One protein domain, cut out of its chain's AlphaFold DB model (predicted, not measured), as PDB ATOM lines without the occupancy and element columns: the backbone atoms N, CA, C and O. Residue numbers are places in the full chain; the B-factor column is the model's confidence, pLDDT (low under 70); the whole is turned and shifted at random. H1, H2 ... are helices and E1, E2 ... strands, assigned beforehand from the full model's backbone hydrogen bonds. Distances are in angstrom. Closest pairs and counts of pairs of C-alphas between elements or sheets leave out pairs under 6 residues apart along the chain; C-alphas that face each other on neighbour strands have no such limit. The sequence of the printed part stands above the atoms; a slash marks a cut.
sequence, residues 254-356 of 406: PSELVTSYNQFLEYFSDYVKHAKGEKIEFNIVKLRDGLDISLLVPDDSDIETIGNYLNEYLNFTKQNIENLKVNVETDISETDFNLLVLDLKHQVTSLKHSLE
ATOM      1  N   PRO A 254     106.355  53.389 150.095       69.62
ATOM      2  CA  PRO A 254     106.510  52.571 148.897       69.62
ATOM      3  C   PRO A 254     105.825  53.222 147.693       69.62
ATOM      4  O   PRO A 254     104.691  53.694 147.807       69.62
ATOM      5  N   SER A 255     106.506  53.249 146.545       71.94
ATOM      6  CA  SER A 255     106.050  53.949 145.332       71.94
ATOM      7  C   SER A 255     104.635  53.543 144.887       71.94
ATOM      8  O   SER A 255     103.873  54.357 144.368       71.94
ATOM      9  N   GLU A 256     104.253  52.301 145.178       74.19
ATOM     10  CA  GLU A 256     102.960  51.687 144.897       74.19
ATOM     11  C   GLU A 256     101.818  52.314 145.706       74.19
ATOM     12  O   GLU A 256     100.670  52.297 145.269       74.19
ATOM     13  N   LEU A 257     102.133  52.869 146.878       76.62
ATOM     14  CA  LEU A 257     101.175  53.435 147.826       76.62
ATOM     15  C   LEU A 257     101.200  54.969 147.847       76.62
ATOM     16  O   LEU A 257     100.270  55.576 148.372       76.62
ATOM     17  N   VAL A 258     102.217  55.601 147.244       81.25
ATOM     18  CA  VAL A 258     102.391  57.067 147.198       81.25
ATOM     19  C   VAL A 258     101.116  57.778 146.750       81.25
ATOM     20  O   VAL A 258     100.706  58.757 147.364       81.25
ATOM     21  N   THR A 259     100.448  57.286 145.703       82.25
ATOM     22  CA  THR A 259      99.226  57.935 145.199       82.25
ATOM     23  C   THR A 259      98.065  57.844 146.180       82.25
ATOM     24  O   THR A 259      97.405  58.854 146.410       82.25
ATOM     25  N   SER A 260      97.843  56.678 146.781       82.44
ATOM     26  CA  SER A 260      96.738  56.470 147.717       82.44
ATOM     27  C   SER A 260      96.956  57.220 149.028       82.44
ATOM     28  O   SER A 260      96.015  57.802 149.557       82.44
ATOM     29  N   TYR A 261      98.197  57.277 149.525       84.44
ATOM     30  CA  TYR A 261      98.532  58.112 150.681       84.44
ATOM     31  C   TYR A 261      98.403  59.603 150.376       84.44
ATOM     32  O   TYR A 261      97.919  60.330 151.233       84.44
ATOM     33  N   ASN A 262      98.783  60.060 149.176       85.56
ATOM     34  CA  ASN A 262      98.586  61.456 148.778       85.56
ATOM     35  C   ASN A 262      97.105  61.834 148.824       85.56
ATOM     36  O   ASN A 262      96.752  62.816 149.455       85.56
ATOM     37  N   GLN A 263      96.245  61.013 148.215       85.50
ATOM     38  CA  GLN A 263      94.796  61.232 148.218       85.50
ATOM     39  C   GLN A 263      94.206  61.183 149.627       85.50
ATOM     40  O   GLN A 263      93.363  62.001 149.958       85.50
ATOM     41  N   PHE A 264      94.642  60.240 150.466       87.50
ATOM     42  CA  PHE A 264      94.185  60.162 151.853       87.50
ATOM     43  C   PHE A 264      94.570  61.424 152.634       87.50
ATOM     44  O   PHE A 264      93.732  62.041 153.274       87.50
ATOM     45  N   LEU A 265      95.831  61.837 152.545       88.12
ATOM     46  CA  LEU A 265      96.349  62.975 153.293       88.12
ATOM     47  C   LEU A 265      95.882  64.338 152.746       88.12
ATOM     48  O   LEU A 265      95.885  65.301 153.503       88.12
ATOM     49  N   GLU A 266      95.445  64.436 151.484       87.31
ATOM     50  CA  GLU A 266      94.829  65.656 150.924       87.31
ATOM     51  C   GLU A 266      93.611  66.116 151.746       87.31
ATOM     52  O   GLU A 266      93.390  67.315 151.899       87.31
ATOM     53  N   TYR A 267      92.867  65.183 152.347       89.00
ATOM     54  CA  TYR A 267      91.696  65.488 153.178       89.00
ATOM     55  C   TYR A 267      92.030  65.806 154.642       89.00
ATOM     56  O   TYR A 267      91.133  66.108 155.434       89.00
ATOM     57  N   PHE A 268      93.306  65.758 155.035       89.75
ATOM     58  CA  PHE A 268      93.706  66.020 156.416       89.75
ATOM     59  C   PHE A 268      93.369  67.453 156.856       89.75
ATOM     60  O   PHE A 268      92.844  67.645 157.951       89.75
ATOM     61  N   SER A 269      93.596  68.451 155.992       89.00
ATOM     62  CA  SER A 269      93.226  69.849 156.271       89.00
ATOM     63  C   SER A 269      91.731  70.013 156.547       89.00
ATOM     64  O   SER A 269      91.354  70.751 157.459       89.00
ATOM     65  N   ASP A 270      90.879  69.307 155.799       88.94
ATOM     66  CA  ASP A 270      89.430  69.351 155.998       88.94
ATOM     67  C   ASP A 270      89.034  68.691 157.319       88.94
ATOM     68  O   ASP A 270      88.246  69.256 158.078       88.94
ATOM     69  N   TYR A 271      89.636  67.545 157.650       91.12
ATOM     70  CA  TYR A 271      89.433  66.910 158.950       91.12
ATOM     71  C   TYR A 271      89.796  67.852 160.105       91.12
ATOM     72  O   TYR A 271      88.981  68.031 161.009       91.12
ATOM     73  N   VAL A 272      90.964  68.501 160.073       89.12
ATOM     74  CA  VAL A 272      91.384  69.429 161.140       89.12
ATOM     75  C   VAL A 272      90.413  70.605 161.249       89.12
ATOM     76  O   VAL A 272      89.961  70.944 162.342       89.12
ATOM     77  N   LYS A 273      89.992  71.168 160.116       89.38
ATOM     78  CA  LYS A 273      89.017  72.259 160.084       89.38
ATOM     79  C   LYS A 273      87.670  71.867 160.688       89.38
ATOM     80  O   LYS A 273      87.099  72.652 161.440       89.38
ATOM     81  N   HIS A 274      87.154  70.685 160.360       88.38
ATOM     82  CA  HIS A 274      85.826  70.258 160.798       88.38
ATOM     83  C   HIS A 274      85.819  69.673 162.214       88.38
ATOM     84  O   HIS A 274      84.929  70.004 162.993       88.38
ATOM     85  N   ALA A 275      86.806  68.848 162.564       88.44
ATOM     86  CA  ALA A 275      86.875  68.162 163.854       88.44
ATOM     87  C   ALA A 275      87.535  69.000 164.958       88.44
ATOM     88  O   ALA A 275      87.166  68.852 166.121       88.44
ATOM     89  N   LYS A 276      88.517  69.844 164.614       89.81
ATOM     90  CA  LYS A 276      89.327  70.617 165.578       89.81
ATOM     91  C   LYS A 276      89.082  72.125 165.504       89.81
ATOM     92  O   LYS A 276      89.405  72.844 166.437       89.81
ATOM     93  N   GLY A 277      88.491  72.619 164.414       85.06
ATOM     94  CA  GLY A 277      88.186  74.045 164.240       85.06
ATOM     95  C   GLY A 277      89.384  74.897 163.816       85.06
ATOM     96  O   GLY A 277      89.253  76.114 163.687       85.06
ATOM     97  N   GLU A 278      90.537  74.277 163.557       84.00
ATOM     98  CA  GLU A 278      91.756  74.960 163.129       84.00
ATOM     99  C   GLU A 278      91.886  74.971 161.602       84.00
ATOM    100  O   GLU A 278      91.593  73.991 160.916       84.00
ATOM    101  N   LYS A 279      92.350  76.091 161.042       83.00
ATOM    102  CA  LYS A 279      92.668  76.184 159.612       83.00
ATOM    103  C   LYS A 279      94.158  75.962 159.420       83.00
ATOM    104  O   LYS A 279      94.952  76.819 159.795       83.00
ATOM    105  N   ILE A 280      94.505  74.846 158.789       80.75
ATOM    106  CA  ILE A 280      95.880  74.523 158.415       80.75
ATOM    107  C   ILE A 280      96.022  74.409 156.903       80.75
ATOM    108  O   ILE A 280      95.133  73.893 156.217       80.75
ATOM    109  N   GLU A 281      97.166  74.847 156.394       79.38
ATOM    110  CA  GLU A 281      97.543  74.621 155.006       79.38
ATOM    111  C   GLU A 281      98.554  73.467 154.950       79.38
ATOM    112  O   GLU A 281      99.718  73.589 155.347       79.38
ATOM    113  N   PHE A 282      98.055  72.308 154.515       81.62
ATOM    114  CA  PHE A 282      98.789  71.051 154.447       81.62
ATOM    115  C   PHE A 282      99.077  70.712 152.985       81.62
ATOM    116  O   PHE A 282      98.203  70.265 152.246       81.62
ATOM    117  N   ASN A 283     100.316  70.944 152.558       77.62
ATOM    118  CA  ASN A 283     100.729  70.796 151.168       77.62
ATOM    119  C   ASN A 283     101.554  69.521 150.989       77.62
ATOM    120  O   ASN A 283     102.575  69.340 151.660       77.62
ATOM    121  N   ILE A 284     101.141  68.667 150.052       77.62
ATOM    122  CA  ILE A 284     101.770  67.370 149.787       77.62
ATOM    123  C   ILE A 284     102.313  67.345 148.364       77.62
ATOM    124  O   ILE A 284     101.607  67.648 147.403       77.62
ATOM    125  N   VAL A 285     103.574  66.951 148.224       76.62
ATOM    126  CA  VAL A 285     104.233  66.771 146.933       76.62
ATOM    127  C   VAL A 285     104.644  65.313 146.782       76.62
ATOM    128  O   VAL A 285     105.349  64.751 147.622       76.62
ATOM    129  N   LYS A 286     104.229  64.688 145.676       73.25
ATOM    130  CA  LYS A 286     104.669  63.335 145.327       73.25
ATOM    131  C   LYS A 286     106.131  63.355 144.894       73.25
ATOM    132  O   LYS A 286     106.499  64.058 143.955       73.25
ATOM    133  N   LEU A 287     106.947  62.533 145.543       69.81
ATOM    134  CA  LEU A 287     108.321  62.255 145.141       69.81
ATOM    135  C   LEU A 287     108.410  60.846 144.545       69.81
ATOM    136  O   LEU A 287     107.501  60.030 144.687       69.81
ATOM    137  N   ARG A 288     109.533  60.538 143.886       63.97
ATOM    138  CA  ARG A 288     109.791  59.200 143.325       63.97
ATOM    139  C   ARG A 288     109.726  58.097 144.391       63.97
ATOM    140  O   ARG A 288     109.194  57.025 144.119       63.97
ATOM    141  N   ASP A 289     110.222  58.402 145.590       67.12
ATOM    142  CA  ASP A 289     110.433  57.432 146.671       67.12
ATOM    143  C   ASP A 289     109.598  57.752 147.934       67.12
ATOM    144  O   ASP A 289     109.934  57.314 149.037       67.12
ATOM    145  N   GLY A 290     108.534  58.559 147.810       77.25
ATOM    146  CA  GLY A 290     107.693  58.917 148.957       77.25
ATOM    147  C   GLY A 290     106.846  60.173 148.769       77.25
ATOM    148  O   GLY A 290     106.532  60.574 147.648       77.25
ATOM    149  N   LEU A 291     106.482  60.793 149.893       72.06
ATOM    150  CA  LEU A 291     105.750  62.056 149.955       72.06
ATOM    151  C   LEU A 291     106.571  63.105 150.707       72.06
ATOM    152  O   LEU A 291     107.122  62.831 151.774       72.06
ATOM    153  N   ASP A 292     106.624  64.309 150.149       70.31
ATOM    154  CA  ASP A 292     107.113  65.498 150.837       70.31
ATOM    155  C   ASP A 292     105.914  66.252 151.395       70.31
ATOM    156  O   ASP A 292     105.029  66.657 150.639       70.31
ATOM    157  N   ILE A 293     105.861  66.410 152.711       72.12
ATOM    158  CA  ILE A 293     104.783  67.123 153.384       72.12
ATOM    159  C   ILE A 293     105.343  68.438 153.883       72.12
ATOM    160  O   ILE A 293     106.373  68.486 154.556       72.12
ATOM    161  N   SER A 294     104.636  69.511 153.578       69.12
ATOM    162  CA  SER A 294     104.959  70.834 154.071       69.12
ATOM    163  C   SER A 294     103.756  71.444 154.755       69.12
ATOM    164  O   SER A 294     102.650  71.433 154.214       69.12
ATOM    165  N   LEU A 295     103.998  71.949 155.959       70.75
ATOM    166  CA  LEU A 295     102.965  72.491 156.816       70.75
ATOM    167  C   LEU A 295     103.222  73.978 157.015       70.75
ATOM    168  O   LEU A 295     104.277  74.369 157.521       70.75
ATOM    169  N   LEU A 296     102.251  74.778 156.589       66.56
ATOM    170  CA  LEU A 296     102.159  76.194 156.909       66.56
ATOM    171  C   LEU A 296     101.304  76.305 158.165       66.56
ATOM    172  O   LEU A 296     100.100  76.036 158.144       66.56
ATOM    173  N   VAL A 297     101.960  76.642 159.271       62.72
ATOM    174  CA  VAL A 297     101.321  76.792 160.578       62.72
ATOM    175  C   VAL A 297     101.226  78.286 160.885       62.72
ATOM    176  O   VAL A 297     102.234  78.979 160.734       62.72
ATOM    177  N   PRO A 298     100.055  78.811 161.288       61.84
ATOM    178  CA  PRO A 298      99.958  80.157 161.848       61.84
ATOM    179  C   PRO A 298     100.888  80.302 163.062       61.84
ATOM    180  O   PRO A 298     101.060  79.336 163.799       61.84
ATOM    181  N   ASP A 299     101.446  81.493 163.295       57.59
ATOM    182  CA  ASP A 299     102.488  81.741 164.314       57.59
ATOM    183  C   ASP A 299     102.120  81.304 165.759       57.59
ATOM    184  O   ASP A 299     103.018  81.162 166.589       57.59
ATOM    185  N   ASP A 300     100.838  81.035 166.047       57.91
ATOM    186  CA  ASP A 300     100.317  80.671 167.373       57.91
ATOM    187  C   ASP A 300      99.977  79.171 167.564       57.91
ATOM    188  O   ASP A 300      99.702  78.756 168.692       57.91
ATOM    189  N   SER A 301      99.987  78.335 166.513       61.12
ATOM    190  CA  SER A 301      99.697  76.890 166.640       61.12
ATOM    191  C   SER A 301     100.991  76.080 166.834       61.12
ATOM    192  O   SER A 301     101.948  76.207 166.068       61.12
ATOM    193  N   ASP A 302     101.030  75.203 167.844       68.56
ATOM    194  CA  ASP A 302     102.181  74.322 168.079       68.56
ATOM    195  C   ASP A 302     102.198  73.169 167.057       68.56
ATOM    196  O   ASP A 302     101.207  72.464 166.847       68.56
ATOM    197  N   ILE A 303     103.347  72.946 166.420       69.69
ATOM    198  CA  ILE A 303     103.582  71.811 165.516       69.69
ATOM    199  C   ILE A 303     103.330  70.478 166.213       69.69
ATOM    200  O   ILE A 303     102.912  69.521 165.559       69.69
ATOM    201  N   GLU A 304     103.576  70.406 167.520       74.25
ATOM    202  CA  GLU A 304     103.273  69.215 168.305       74.25
ATOM    203  C   GLU A 304     101.769  68.898 168.277       74.25
ATOM    204  O   GLU A 304     101.379  67.750 168.052       74.25
ATOM    205  N   THR A 305     100.917  69.922 168.366       80.94
ATOM    206  CA  THR A 305      99.458  69.798 168.263       80.94
ATOM    207  C   THR A 305      99.029  69.283 166.891       80.94
ATOM    208  O   THR A 305      98.288  68.303 166.800       80.94
ATOM    209  N   ILE A 306      99.556  69.858 165.806       80.12
ATOM    210  CA  ILE A 306      99.230  69.387 164.452       80.12
ATOM    211  C   ILE A 306      99.745  67.961 164.211       80.12
ATOM    212  O   ILE A 306      99.072  67.149 163.572       80.12
ATOM    213  N   GLY A 307     100.911  67.620 164.763       77.94
ATOM    214  CA  GLY A 307     101.437  66.256 164.751       77.94
ATOM    215  C   GLY A 307     100.518  65.267 165.474       77.94
ATOM    216  O   GLY A 307     100.310  64.150 164.990       77.94
ATOM    217  N   ASN A 308      99.903  65.681 166.583       84.19
ATOM    218  CA  ASN A 308      98.906  64.881 167.293       84.19
ATOM    219  C   ASN A 308      97.639  64.678 166.457       84.19
ATOM    220  O   ASN A 308      97.162  63.544 166.364       84.19
ATOM    221  N   TYR A 309      97.146  65.713 165.771       88.06
ATOM    222  CA  TYR A 309      96.011  65.573 164.851       88.06
ATOM    223  C   TYR A 309      96.325  64.627 163.692       88.06
ATOM    224  O   TYR A 309      95.495  63.791 163.336       88.06
ATOM    225  N   LEU A 310      97.530  64.707 163.123       85.38
ATOM    226  CA  LEU A 310      97.950  63.806 162.050       85.38
ATOM    227  C   LEU A 310      98.030  62.355 162.539       85.38
ATOM    228  O   LEU A 310      97.583  61.441 161.847       85.38
ATOM    229  N   ASN A 311      98.550  62.132 163.746       83.12
ATOM    230  CA  ASN A 311      98.575  60.807 164.367       83.12
ATOM    231  C   ASN A 311      97.165  60.271 164.644       83.12
ATOM    232  O   ASN A 311      96.908  59.085 164.414       83.12
ATOM    233  N   GLU A 312      96.248  61.119 165.116       86.31
ATOM    234  CA  GLU A 312      94.836  60.766 165.286       86.31
ATOM    235  C   GLU A 312      94.224  60.340 163.946       86.31
ATOM    236  O   GLU A 312      93.678  59.240 163.829       86.31
ATOM    237  N   TYR A 313      94.423  61.157 162.912       87.19
ATOM    238  CA  TYR A 313      93.913  60.925 161.567       87.19
ATOM    239  C   TYR A 313      94.444  59.619 160.950       87.19
ATOM    240  O   TYR A 313      93.681  58.784 160.457       87.19
ATOM    241  N   LEU A 314      95.752  59.369 161.055       85.31
ATOM    242  CA  LEU A 314      96.370  58.122 160.601       85.31
ATOM    243  C   LEU A 314      95.846  56.902 161.368       85.31
ATOM    244  O   LEU A 314      95.744  55.814 160.798       85.31
ATOM    245  N   ASN A 315      95.486  57.050 162.645       85.25
ATOM    246  CA  ASN A 315      94.960  55.943 163.436       85.25
ATOM    247  C   ASN A 315      93.562  55.491 162.990       85.25
ATOM    248  O   ASN A 315      93.220  54.337 163.253       85.25
ATOM    249  N   PHE A 316      92.794  56.293 162.241       86.00
ATOM    250  CA  PHE A 316      91.534  55.826 161.639       86.00
ATOM    251  C   PHE A 316      91.741  54.638 160.694       86.00
ATOM    252  O   PHE A 316      90.892  53.753 160.613       86.00
ATOM    253  N   THR A 317      92.911  54.540 160.059       82.94
ATOM    254  CA  THR A 317      93.255  53.403 159.189       82.94
ATOM    255  C   THR A 317      93.336  52.071 159.943       82.94
ATOM    256  O   THR A 317      93.076  51.013 159.363       82.94
ATOM    257  N   LYS A 318      93.634  52.116 161.248       82.44
ATOM    258  CA  LYS A 318      93.753  50.947 162.135       82.44
ATOM    259  C   LYS A 318      92.436  50.577 162.815       82.44
ATOM    260  O   LYS A 318      92.320  49.487 163.368       82.44
ATOM    261  N   GLN A 319      91.459  51.479 162.806       81.25
ATOM    262  CA  GLN A 319      90.165  51.253 163.436       81.25
ATOM    263  C   GLN A 319      89.253  50.376 162.560       81.25
ATOM    264  O   GLN A 319      89.461  50.190 161.351       81.25
ATOM    265  N   ASN A 320      88.211  49.830 163.192       81.25
ATOM    266  CA  ASN A 320      87.105  49.214 162.473       81.25
ATOM    267  C   ASN A 320      86.296  50.322 161.774       81.25
ATOM    268  O   ASN A 320      85.813  51.237 162.434       81.25
ATOM    269  N   ILE A 321      86.145  50.215 160.449       81.56
ATOM    270  CA  ILE A 321      85.459  51.209 159.608       81.56
ATOM    271  C   ILE A 321      83.991  51.367 160.011       81.56
ATOM    272  O   ILE A 321      83.447  52.465 159.929       81.56
ATOM    273  N   GLU A 322      83.334  50.303 160.471       78.75
ATOM    274  CA  GLU A 322      81.923  50.374 160.858       78.75
ATOM    275  C   GLU A 322      81.728  51.236 162.112       78.75
ATOM    276  O   GLU A 322      80.769  52.008 162.178       78.75
ATOM    277  N   ASN A 323      82.708  51.196 163.023       82.88
ATOM    278  CA  ASN A 323      82.676  51.800 164.355       82.88
ATOM    279  C   ASN A 323      83.841  52.784 164.569       82.88
ATOM    280  O   ASN A 323      84.580  52.673 165.552       82.88
ATOM    281  N   LEU A 324      84.024  53.728 163.641       84.25
ATOM    282  CA  LEU A 324      85.018  54.793 163.788       84.25
ATOM    283  C   LEU A 324      84.679  55.687 164.985       84.25
ATOM    284  O   LEU A 324      83.570  56.209 165.089       84.25
ATOM    285  N   LYS A 325      85.656  55.883 165.872       84.88
ATOM    286  CA  LYS A 325      85.568  56.831 166.986       84.88
ATOM    287  C   LYS A 325      86.307  58.102 166.597       84.88
ATOM    288  O   LYS A 325      87.536  58.103 166.578       84.88
ATOM    289  N   VAL A 326      85.553  59.144 166.264       85.94
ATOM    290  CA  VAL A 326      86.080  60.452 165.856       85.94
ATOM    291  C   VAL A 326      85.948  61.414 167.032       85.94
ATOM    292  O   VAL A 326      84.836  61.624 167.516       85.94
ATOM    293  N   ASN A 327      87.064  61.982 167.495       84.94
ATOM    294  CA  ASN A 327      87.033  63.002 168.539       84.94
ATOM    295  C   ASN A 327      86.829  64.371 167.893       84.94
ATOM    296  O   ASN A 327      87.657  64.820 167.097       84.94
ATOM    297  N   VAL A 328      85.735  65.027 168.264       85.88
ATOM    298  CA  VAL A 328      85.383  66.363 167.791       85.88
ATOM    299  C   VAL A 328      85.469  67.329 168.963       85.88
ATOM    300  O   VAL A 328      84.916  67.066 170.029       85.88
ATOM    301  N   GLU A 329      86.189  68.425 168.762       86.00
ATOM    302  CA  GLU A 329      86.425  69.481 169.756       86.00
ATOM    303  C   GLU A 329      85.600  70.745 169.456       86.00
ATOM    304  O   GLU A 329      85.569  71.687 170.243       86.00
ATOM    305  N   THR A 330      84.902  70.751 168.322       82.69
ATOM    306  CA  THR A 330      84.036  71.822 167.833       82.69
ATOM    307  C   THR A 330      82.553  71.514 168.053       82.69
ATOM    308  O   THR A 330      82.114  70.368 167.965       82.69
ATOM    309  N   ASP A 331      81.751  72.561 168.265       80.69
ATOM    310  CA  ASP A 331      80.287  72.464 168.201       80.69
ATOM    311  C   ASP A 331      79.855  72.317 166.736       80.69
ATOM    312  O   ASP A 331      79.632  73.299 166.021       80.69
ATOM    313  N   ILE A 332      79.772  71.074 166.266       84.69
ATOM    314  CA  ILE A 332      79.244  70.735 164.941       84.69
ATOM    315  C   ILE A 332      77.836  70.165 165.052       84.69
ATOM    316  O   ILE A 332      77.471  69.530 166.044       84.69
ATOM    317  N   SER A 333      77.033  70.368 164.010       88.12
ATOM    318  CA  SER A 333      75.704  69.769 163.951       88.12
ATOM    319  C   SER A 333      75.800  68.244 163.817       88.12
ATOM    320  O   SER A 333      76.763  67.711 163.263       88.12
ATOM    321  N   GLU A 334      74.768  67.522 164.262       87.00
ATOM    322  CA  GLU A 334      74.685  66.063 164.085       87.00
ATOM    323  C   GLU A 334      74.790  65.660 162.603       87.00
ATOM    324  O   GLU A 334      75.387  64.641 162.259       87.00
ATOM    325  N   THR A 335      74.251  66.489 161.705       88.62
ATOM    326  CA  THR A 335      74.330  66.250 160.259       88.62
ATOM    327  C   THR A 335      75.766  66.379 159.755       88.62
ATOM    328  O   THR A 335      76.241  65.486 159.056       88.62
ATOM    329  N   ASP A 336      76.477  67.434 160.152       85.31
ATOM    330  CA  ASP A 336      77.869  67.657 159.741       85.31
ATOM    331  C   ASP A 336      78.811  66.602 160.332       85.31
ATOM    332  O   ASP A 336      79.728  66.141 159.654       85.31
ATOM    333  N   PHE A 337      78.552  66.153 161.565       88.50
ATOM    334  CA  PHE A 337      79.280  65.034 162.162       88.50
ATOM    335  C   PHE A 337      79.098  63.746 161.356       88.50
ATOM    336  O   PHE A 337      80.074  63.064 161.044       88.50
ATOM    337  N   ASN A 338      77.860  63.422 160.981       87.62
ATOM    338  CA  ASN A 338      77.573  62.232 160.185       87.62
ATOM    339  C   ASN A 338      78.239  62.291 158.803       87.62
ATOM    340  O   ASN A 338      78.741  61.269 158.332       87.62
ATOM    341  N   LEU A 339      78.288  63.473 158.175       88.88
ATOM    342  CA  LEU A 339      79.016  63.688 156.921       88.88
ATOM    343  C   LEU A 339      80.524  63.484 157.103       88.88
ATOM    344  O   LEU A 339      81.114  62.700 156.365       88.88
ATOM    345  N   LEU A 340      81.127  64.078 158.138       88.62
ATOM    346  CA  LEU A 340      82.546  63.891 158.458       88.62
ATOM    347  C   LEU A 340      82.892  62.409 158.665       88.62
ATOM    348  O   LEU A 340      83.882  61.910 158.133       88.62
ATOM    349  N   VAL A 341      82.067  61.684 159.424       90.06
ATOM    350  CA  VAL A 341      82.255  60.246 159.651       90.06
ATOM    351  C   VAL A 341      82.146  59.471 158.339       90.06
ATOM    352  O   VAL A 341      82.951  58.570 158.100       90.06
ATOM    353  N   LEU A 342      81.174  59.795 157.484       89.62
ATOM    354  CA  LEU A 342      81.002  59.138 156.188       89.62
ATOM    355  C   LEU A 342      82.210  59.369 155.268       89.62
ATOM    356  O   LEU A 342      82.705  58.411 154.668       89.62
ATOM    357  N   ASP A 343      82.720  60.597 155.217       88.56
ATOM    358  CA  ASP A 343      83.902  60.956 154.432       88.56
ATOM    359  C   ASP A 343      85.143  60.207 154.926       88.56
ATOM    360  O   ASP A 343      85.849  59.576 154.133       88.56
ATOM    361  N   LEU A 344      85.363  60.163 156.244       89.31
ATOM    362  CA  LEU A 344      86.450  59.387 156.846       89.31
ATOM    363  C   LEU A 344      86.332  57.891 156.518       89.31
ATOM    364  O   LEU A 344      87.330  57.256 156.164       89.31
ATOM    365  N   LYS A 345      85.122  57.313 156.573       89.62
ATOM    366  CA  LYS A 345      84.892  55.912 156.172       89.62
ATOM    367  C   LYS A 345      85.274  55.688 154.713       89.62
ATOM    368  O   LYS A 345      85.937  54.692 154.409       89.62
ATOM    369  N   HIS A 346      84.885  56.595 153.820       89.56
ATOM    370  CA  HIS A 346      85.208  56.498 152.401       89.56
ATOM    371  C   HIS A 346      86.723  56.558 152.156       89.56
ATOM    372  O   HIS A 346      87.278  55.668 151.502       89.56
ATOM    373  N   GLN A 347      87.400  57.541 152.753       88.81
ATOM    374  CA  GLN A 347      88.847  57.747 152.639       88.81
ATOM    375  C   GLN A 347      89.639  56.535 153.157       88.81
ATOM    376  O   GLN A 347      90.510  56.011 152.459       88.81
ATOM    377  N   VAL A 348      89.293  56.023 154.346       88.44
ATOM    378  CA  VAL A 348      89.948  54.843 154.934       88.44
ATOM    379  C   VAL A 348      89.712  53.589 154.089       88.44
ATOM    380  O   VAL A 348      90.641  52.810 153.876       88.44
ATOM    381  N   THR A 349      88.495  53.387 153.579       87.62
ATOM    382  CA  THR A 349      88.166  52.223 152.736       87.62
ATOM    383  C   THR A 349      88.964  52.235 151.434       87.62
ATOM    384  O   THR A 349      89.552  51.223 151.057       87.62
ATOM    385  N   SER A 350      89.049  53.395 150.777       87.81
ATOM    386  CA  SER A 350      89.838  53.574 149.553       87.81
ATOM    387  C   SER A 350      91.323  53.246 149.769       87.81
ATOM    388  O   SER A 350      91.939  52.515 148.980       87.81
ATOM    389  N   LEU A 351      91.894  53.711 150.888       86.00
ATOM    390  CA  LEU A 351      93.279  53.413 151.248       86.00
ATOM    391  C   LEU A 351      93.491  51.917 151.531       86.00
ATOM    392  O   LEU A 351      94.478  51.348 151.060       86.00
ATOM    393  N   LYS A 352      92.562  51.255 152.237       85.88
ATOM    394  CA  LYS A 352      92.642  49.806 152.499       85.88
ATOM    395  C   LYS A 352      92.609  48.986 151.211       85.88
ATOM    396  O   LYS A 352      93.490  48.153 151.020       85.88
ATOM    397  N   HIS A 353      91.689  49.279 150.289       85.44
ATOM    398  CA  HIS A 353      91.654  48.606 148.984       85.44
ATOM    399  C   HIS A 353      92.951  48.806 148.193       85.44
ATOM    400  O   HIS A 353      93.455  47.877 147.563       85.44
ATOM    401  N   SER A 354      93.530  50.007 148.247       83.06
ATOM    402  CA  SER A 354      94.815  50.279 147.596       83.06
ATOM    403  C   SER A 354      95.948  49.427 148.176       83.06
ATOM    404  O   SER A 354      96.775  48.899 147.430       83.06
ATOM    405  N   LEU A 355      95.969  49.258 149.500       83.69
ATOM    406  CA  LEU A 355      96.957  48.438 150.197       83.69
ATOM    407  C   LEU A 355      96.781  46.944 149.884       83.69
ATOM    408  O   LEU A 355      97.765  46.249 149.630       83.69
ATOM    409  N   GLU A 356      95.541  46.461 149.826       83.19
ATOM    410  CA  GLU A 356      95.218  45.091 149.412       83.19
ATOM    411  C   GLU A 356      95.665  44.811 147.973       83.19
ATOM    412  O   GLU A 356      96.308  43.792 147.711       83.19
TER     413      GLU A 356
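AT A GLANCE: This is residues 254 to 356 of the 406 residues of an uncharacterized protein of Algibacter lectus (UniProt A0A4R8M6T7). A two-stranded hairpin, E1 and E2, lies along one side of a flat layer; H1 and then H2 run one after the other in its middle, and the long helix H4 runs along the other side. H3 crosses one face of this layer, steeply over H2 and H4. The printed part has 103 residues, with four named helices and two named strands in the order H1, H2, E1, E2, H3, H4; the sheet order is E1 - E2, antiparallel, and the class is mostly helix. The whole is compact, with a radius of gyration of the C-alphas of 13.9 A, and flat, spanning 40 by 38 by 17 A.

IN THESE COORDINATES: E1 is residues 281 to 287, 19.1 A from first to last C-alpha, beginning at C-alpha 281 (97.543, 74.621, 155.006). E2 is residues 290 to 296, 19.8 A. H1, residues 258 to 266, is 12.0 A long and begins at C-alpha 258 (102.391, 57.067, 147.198). H2, residues 268 to 276, measures 11.1 A. H3, residues 303 to 318, measures 23.3 A. H4, residues 334 to 356, is the longest helix at 32.8 A and ends at C-alpha 356 (95.218, 45.091, 149.412).

HOW THE PARTS SIT: E1 and E2 form a hairpin and are antiparallel, at 159 degrees between directions; N 285 and O 292 are 2.8 A apart and N 294 and O 283 2.8 A, both within hydrogen-bond range. The closest C-alphas of H1 and E1, Asn 262 and Ile 284, are 6.8 A apart. H1 touches residues 347 to 354 of H4, closest at the C-alphas of Ser 260 and Leu 351, 5.8 A, with a shallow tilt of 9 degrees, opposite ways. H1 and H2 meet only through their link. Residues 309 to 313 of H3 touch H2, closest at the C-alphas of Val 272 and Tyr 309, 7.1 A, about perpendicular at 79 degrees. Residues 316 to 317 of H3 touch residues 344 to 352 of H4, closest at the C-alphas of Thr 317 and Val 348, 5.6 A, with a steep tilt of 69 degrees, only just short of about perpendicular, the same way. Helix packing is mostly crossed, but only just: of 3 touching pairs, 1 is at a shallow tilt. H2 and H4 are close but not clearly touching, with C-alphas of His 274 and Leu 340 the closest at 7.5 A. E1 and H3 are apart. Every O i to N i+4 pair is within hydrogen-bond range in H1, H2 and H4; in H3 it is 10 of 12.

THE WHOLE: The two C-alphas farthest apart, Arg 288 and Glu 334, are 41.4 A apart. The printed part has no cut. The link from H3 to H4, residues 319 to 333, is long. Mean pLDDT of the printed part is 81.6; it is under 70 at residues 254, 287 to 289, 294 and 296 to 303.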